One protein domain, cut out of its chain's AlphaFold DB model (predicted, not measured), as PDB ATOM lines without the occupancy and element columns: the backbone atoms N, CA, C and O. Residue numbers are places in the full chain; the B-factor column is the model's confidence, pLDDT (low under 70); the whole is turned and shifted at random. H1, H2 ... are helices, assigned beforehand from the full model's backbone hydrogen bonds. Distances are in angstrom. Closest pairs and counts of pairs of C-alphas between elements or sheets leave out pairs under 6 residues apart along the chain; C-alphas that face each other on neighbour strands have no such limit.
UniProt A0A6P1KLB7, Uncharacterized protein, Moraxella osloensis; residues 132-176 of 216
ATOM      1  N   ILE A 132      46.114  49.309 -30.286       94.19
ATOM      2  CA  ILE A 132      46.386  47.878 -30.062       94.19
ATOM      3  C   ILE A 132      47.862  47.570 -29.822       94.19
ATOM      4  O   ILE A 132      48.182  46.421 -29.519       94.19
ATOM      5  N   ASN A 133      48.742  48.569 -29.940       95.81
ATOM      6  CA  ASN A 133      50.186  48.450 -29.762       95.81
ATOM      7  C   ASN A 133      50.802  47.284 -30.566       95.81
ATOM      8  O   ASN A 133      51.569  46.475 -30.042       95.81
ATOM      9  N   GLN A 134      50.424  47.173 -31.841       96.69
ATOM     10  CA  GLN A 134      50.945  46.176 -32.782       96.69
ATOM     11  C   GLN A 134      51.567  46.857 -34.001       96.69
ATOM     12  O   GLN A 134      51.179  47.968 -34.358       96.69
ATOM     13  N   GLN A 135      52.514  46.178 -34.647       97.81
ATOM     14  CA  GLN A 135      53.102  46.637 -35.907       97.81
ATOM     15  C   GLN A 135      52.043  46.736 -37.002       97.81
ATOM     16  O   GLN A 135      51.176  45.871 -37.095       97.81
ATOM     17  N   LEU A 136      52.147  47.762 -37.847       97.62
ATOM     18  CA  LEU A 136      51.230  47.989 -38.952       97.62
ATOM     19  C   LEU A 136      51.329  46.861 -39.987       97.62
ATOM     20  O   LEU A 136      52.272  46.764 -40.774       97.62
ATOM     21  N   SER A 137      50.285  46.052 -40.022       95.94
ATOM     22  CA  SER A 137      50.033  45.012 -41.013       95.94
ATOM     23  C   SER A 137      48.535  44.884 -41.268       95.94
ATOM     24  O   SER A 137      47.724  45.290 -40.434       95.94
ATOM     25  N   ASP A 138      48.156  44.271 -42.385       94.25
ATOM     26  CA  ASP A 138      46.751  43.976 -42.680       94.25
ATOM     27  C   ASP A 138      46.105  43.160 -41.546       94.25
ATOM     28  O   ASP A 138      45.006  43.472 -41.095       94.25
ATOM     29  N   GLU A 139      46.829  42.182 -40.997       95.69
ATOM     30  CA  GLU A 139      46.389  41.407 -39.832       95.69
ATOM     31  C   GLU A 139      46.122  42.304 -38.613       95.69
ATOM     32  O   GLU A 139      45.047  42.228 -38.020       95.69
ATOM     33  N   SER A 140      47.042  43.222 -38.288       96.38
ATOM     34  CA  SER A 140      46.870  44.155 -37.166       96.38
ATOM     35  C   SER A 140      45.676  45.100 -37.366       96.38
ATOM     36  O   SER A 140      44.989  45.448 -36.410       96.38
ATOM     37  N   LEU A 141      45.392  45.500 -38.611       96.06
ATOM     38  CA  LEU A 141      44.273  46.379 -38.949       96.06
ATOM     39  C   LEU A 141      42.932  45.657 -38.802       96.06
ATOM     40  O   LEU A 141      41.958  46.231 -38.310       96.06
ATOM     41  N   VAL A 142      42.883  44.380 -39.176       95.81
ATOM     42  CA  VAL A 142      41.720  43.527 -38.923       95.81
ATOM     43  C   VAL A 142      41.532  43.308 -37.417       95.81
ATOM     44  O   VAL A 142      40.422  43.458 -36.901       95.81
ATOM     45  N   ASP A 143      42.611  43.016 -36.690       94.69
ATOM     46  CA  ASP A 143      42.599  42.860 -35.233       94.69
ATOM     47  C   ASP A 143      42.146  44.126 -34.505       94.69
ATOM     48  O   ASP A 143      41.397  44.041 -33.528       94.69
ATOM     49  N   TYR A 144      42.566  45.297 -34.987       95.31
ATOM     50  CA  TYR A 144      42.098  46.595 -34.513       95.31
ATOM     51  C   TYR A 144      40.572  46.670 -34.559       95.31
ATOM     52  O   TYR A 144      39.943  46.889 -33.526       95.31
ATOM     53  N   VAL A 145      39.968  46.386 -35.717       96.19
ATOM     54  CA  VAL A 145      38.508  46.425 -35.893       96.19
ATOM     55  C   VAL A 145      37.794  45.419 -34.997       96.19
ATOM     56  O   VAL A 145      36.769  45.746 -34.403       96.19
ATOM     57  N   ARG A 146      38.348  44.212 -34.847       93.69
ATOM     58  CA  ARG A 146      37.780  43.164 -33.982       93.69
ATOM     59  C   ARG A 146      37.829  43.523 -32.492       93.69
ATOM     60  O   ARG A 146      37.040  42.984 -31.719       93.69
ATOM     61  N   LYS A 147      38.735  44.420 -32.087       92.12
ATOM     62  CA  LYS A 147      38.881  44.913 -30.707       92.12
ATOM     63  C   LYS A 147      38.096  46.199 -30.434       92.12
ATOM     64  O   LYS A 147      38.009  46.599 -29.273       92.12
ATOM     65  N   LEU A 148      37.522  46.837 -31.459       92.31
ATOM     66  CA  LEU A 148      36.744  48.058 -31.275       92.31
ATOM     67  C   LEU A 148      35.495  47.801 -30.418       92.31
ATOM     68  O   LEU A 148      34.787  46.806 -30.614       92.31
ATOM     69  N   PRO A 149      35.164  48.712 -29.491       91.56
ATOM     70  CA  PRO A 149      33.926  48.618 -28.736       91.56
ATOM     71  C   PRO A 149      32.718  48.820 -29.665       91.56
ATOM     72  O   PRO A 149      32.771  49.568 -30.639       91.56
ATOM     73  N   SER A 150      31.576  48.204 -29.340       89.69
ATOM     74  CA  SER A 150      30.401  48.180 -30.230       89.69
ATOM     75  C   SER A 150      29.881  49.563 -30.644       89.69
ATOM     76  O   SER A 150      29.273  49.693 -31.703       89.69
ATOM     77  N   HIS A 151      30.112  50.600 -29.834       90.75
ATOM     78  CA  HIS A 151      29.716  51.967 -30.171       90.75
ATOM     79  C   HIS A 151      30.559  52.570 -31.310       90.75
ATOM     80  O   HIS A 151      30.037  53.352 -32.097       90.75
ATOM     81  N   GLU A 152      31.821  52.161 -31.464       89.56
ATOM     82  CA  GLU A 152      32.687  52.595 -32.568       89.56
ATOM     83  C   GLU A 152      32.397  51.863 -33.883       89.56
ATOM     84  O   GLU A 152      32.774  52.342 -34.956       89.56
ATOM     85  N   LEU A 153      31.685  50.737 -33.811       91.00
ATOM     86  CA  LEU A 153      31.202  49.969 -34.962       91.00
ATOM     87  C   LEU A 153      29.810  50.419 -35.438       91.00
ATOM     88  O   LEU A 153      29.251  49.836 -36.367       91.00
ATOM     89  N   GLN A 154      29.222  51.455 -34.832       88.25
ATOM     90  CA  GLN A 154      27.951  52.002 -35.308       88.25
ATOM     91  C   GLN A 154      28.089  52.516 -36.749       88.25
ATOM     92  O   GLN A 154      29.012  53.259 -37.075       88.25
ATOM     93  N   GLY A 155      27.168  52.096 -37.621       87.06
ATOM     94  CA  GLY A 155      27.198  52.420 -39.053       87.06
ATOM     95  C   GLY A 155      28.136  51.544 -39.893       87.06
ATOM     96  O   GLY A 155      28.146  51.683 -41.115       87.06
ATOM     97  N   ALA A 156      28.881  50.621 -39.277       91.38
ATOM     98  CA  ALA A 156      29.692  49.656 -40.006       91.38
ATOM     99  C   ALA A 156      28.827  48.652 -40.798       91.38
ATOM    100  O   ALA A 156      27.694  48.349 -40.400       91.38
ATOM    101  N   PRO A 157      29.352  48.074 -41.894       92.56
ATOM    102  CA  PRO A 157      28.687  46.978 -42.591       92.56
ATOM    103  C   PRO A 157      28.429  45.777 -41.669       92.56
ATOM    104  O   PRO A 157      29.243  45.443 -40.813       92.56
ATOM    105  N   LYS A 158      27.304  45.077 -41.873       91.50
ATOM    106  CA  LYS A 158      26.874  43.972 -40.990       91.50
ATOM    107  C   LYS A 158      27.880  42.820 -40.905       91.50
ATOM    108  O   LYS A 158      27.938  42.158 -39.877       91.50
ATOM    109  N   ASN A 159      28.635  42.581 -41.974       94.06
ATOM    110  CA  ASN A 159      29.632  41.518 -42.073       94.06
ATOM    111  C   ASN A 159      31.044  41.957 -41.644       94.06
ATOM    112  O   ASN A 159      31.989  41.209 -41.877       94.06
ATOM    113  N   ILE A 160      31.212  43.139 -41.032       94.88
ATOM    114  CA  ILE A 160      32.533  43.694 -40.680       94.88
ATOM    115  C   ILE A 160      33.380  42.764 -39.798       94.88
ATOM    116  O   ILE A 160      34.598  42.780 -39.892       94.88
ATOM    117  N   LEU A 161      32.753  41.924 -38.971       92.94
ATOM    118  CA  LEU A 161      33.461  40.975 -38.105       92.94
ATOM    119  C   LEU A 161      33.719  39.608 -38.766       92.94
ATOM    120  O   LEU A 161      34.394  38.774 -38.172       92.94
ATOM    121  N   GLN A 162      33.159  39.354 -39.953       94.38
ATOM    122  CA  GLN A 162      33.287  38.083 -40.681       94.38
ATOM    123  C   GLN A 162      34.095  38.209 -41.977       94.38
ATOM    124  O   GLN A 162      34.546  37.195 -42.504       94.38
ATOM    125  N   ASP A 163      34.241  39.421 -42.510       95.50
ATOM    126  CA  ASP A 163      34.917  39.688 -43.775       95.50
ATOM    127  C   ASP A 163      36.117  40.613 -43.553       95.50
ATOM    128  O   ASP A 163      35.971  41.819 -43.337       95.50
ATOM    129  N   ASP A 164      37.314  40.036 -43.653       94.88
ATOM    130  CA  ASP A 164      38.572  40.747 -43.435       94.88
ATOM    131  C   ASP A 164      38.767  41.908 -44.415       94.88
ATOM    132  O   ASP A 164      39.332  42.930 -44.041       94.88
ATOM    133  N   LYS A 165      38.235  41.834 -45.644       90.62
ATOM    134  CA  LYS A 165      38.339  42.951 -46.600       90.62
ATOM    135  C   LYS A 165      37.496  44.143 -46.158       90.62
ATOM    136  O   LYS A 165      37.900  45.294 -46.328       90.62
ATOM    137  N   VAL A 166      36.322  43.867 -45.591       92.94
ATOM    138  CA  VAL A 166      35.446  44.901 -45.031       92.94
ATOM    139  C   VAL A 166      36.071  45.501 -43.773       92.94
ATOM    140  O   VAL A 166      36.072  46.725 -43.632       92.94
ATOM    141  N   ALA A 167      36.647  44.662 -42.906       95.00
ATOM    142  CA  ALA A 167      37.382  45.113 -41.730       95.00
ATOM    143  C   ALA A 167      38.572  46.003 -42.116       95.00
ATOM    144  O   ALA A 167      38.672  47.115 -41.611       95.00
ATOM    145  N   LEU A 168      39.412  45.582 -43.067       93.06
ATOM    146  CA  LEU A 168      40.553  46.364 -43.555       93.06
ATOM    147  C   LEU A 168      40.140  47.747 -44.052       93.06
ATOM    148  O   LEU A 168      40.730  48.750 -43.657       93.06
ATOM    149  N   LYS A 169      39.092  47.820 -44.881       90.31
ATOM    150  CA  LYS A 169      38.599  49.106 -45.385       90.31
ATOM    151  C   LYS A 169      38.173  50.027 -44.239       90.31
ATOM    152  O   LYS A 169      38.567  51.188 -44.215       90.31
ATOM    153  N   PHE A 170      37.401  49.502 -43.290       92.94
ATOM    154  CA  PHE A 170      36.943  50.267 -42.132       92.94
ATOM    155  C   PHE A 170      38.099  50.679 -41.210       92.94
ATOM    156  O   PHE A 170      38.109  51.791 -40.683       92.94
ATOM    157  N   ALA A 171      39.097  49.808 -41.036       94.00
ATOM    158  CA  ALA A 171      40.302  50.097 -40.274       94.00
ATOM    159  C   ALA A 171      41.027  51.305 -40.866       94.00
ATOM    160  O   ALA A 171      41.282  52.271 -40.155       94.00
ATOM    161  N   CYS A 172      41.279  51.303 -42.177       91.12
ATOM    162  CA  CYS A 172      42.000  52.381 -42.846       91.12
ATOM    163  C   CYS A 172      41.278  53.739 -42.804       91.12
ATOM    164  O   CYS A 172      41.924  54.760 -43.016       91.12
ATOM    165  N   GLU A 173      39.983  53.801 -42.484       89.69
ATOM    166  CA  GLU A 173      39.255  55.064 -42.266       89.69
ATOM    167  C   GLU A 173      39.488  55.661 -40.867       89.69
ATOM    168  O   GLU A 173      39.317  56.866 -40.669       89.69
ATOM    169  N   LYS A 174      39.863  54.831 -39.886       89.38
ATOM    170  CA  LYS A 174      39.865  55.208 -38.463       89.38
ATOM    171  C   LYS A 174      41.190  55.010 -37.746       89.38
ATOM    172  O   LYS A 174      41.400  55.643 -36.723       89.38
ATOM    173  N   VAL A 175      42.027  54.102 -38.231       92.88
ATOM    174  CA  VAL A 175      43.242  53.688 -37.542       92.88
ATOM    175  C   VAL A 175      44.224  54.848 -37.433       92.88
ATOM    176  O   VAL A 175      44.379  55.650 -38.361       92.88
ATOM    177  N   GLU A 176      44.892  54.904 -36.288       94.25
ATOM    178  CA  GLU A 176      45.928  55.873 -35.973       94.25
ATOM    179  C   GLU A 176      47.230  55.148 -35.622       94.25
ATOM    180  O   GLU A 176      47.240  54.039 -35.082       94.25
TER     181      GLU A 176
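What this domain is: This is residues 132 to 176 of the 216 residues of an uncharacterized protein of Moraxella osloensis (UniProt A0A6P1KLB7). Two short helices, H1 and H2, cross nearly at right angles and pack on each other, and the long link between them, residues 148 to 163, loops out to one side. The lead-in before H1, residues 132 to 137, lies at the opposite end of the longest axis. The printed part has 45 residues with two named helices, H1 then H2, and no named strand; the class is all helix, though under half of the residues are in named elements. It is compact, with a radius of gyration of the C-alphas of 9.5 A and spans of 27 by 19 by 15 A.

Where its parts are: H1 is residues 138 to 147, 14.4 A long from first to last C-alpha, and begins at C-alpha 138 (46.751, 43.976, -42.680). H2 is residues 164 to 174, 15.3 A long, and ends at C-alpha 174 (39.865, 55.208, -38.463).

How they stand to each other: H1 and H2 touch, their closest C-alphas being those of Val 142 and Ala 167, 5.4 A apart. Their lines stand about perpendicular, at 78 degrees. Each O i to N i+4 pair in H1 is within hydrogen-bond range, and 6 of 7 in H2.

The domain as a whole: The C-alphas of Gln 135 and Lys 158 are the two farthest apart, 26.8 A. The link from H1 to H2 is long, with 16 residues. The printed part has no cut, and no printed residue is under 70 in pLDDT.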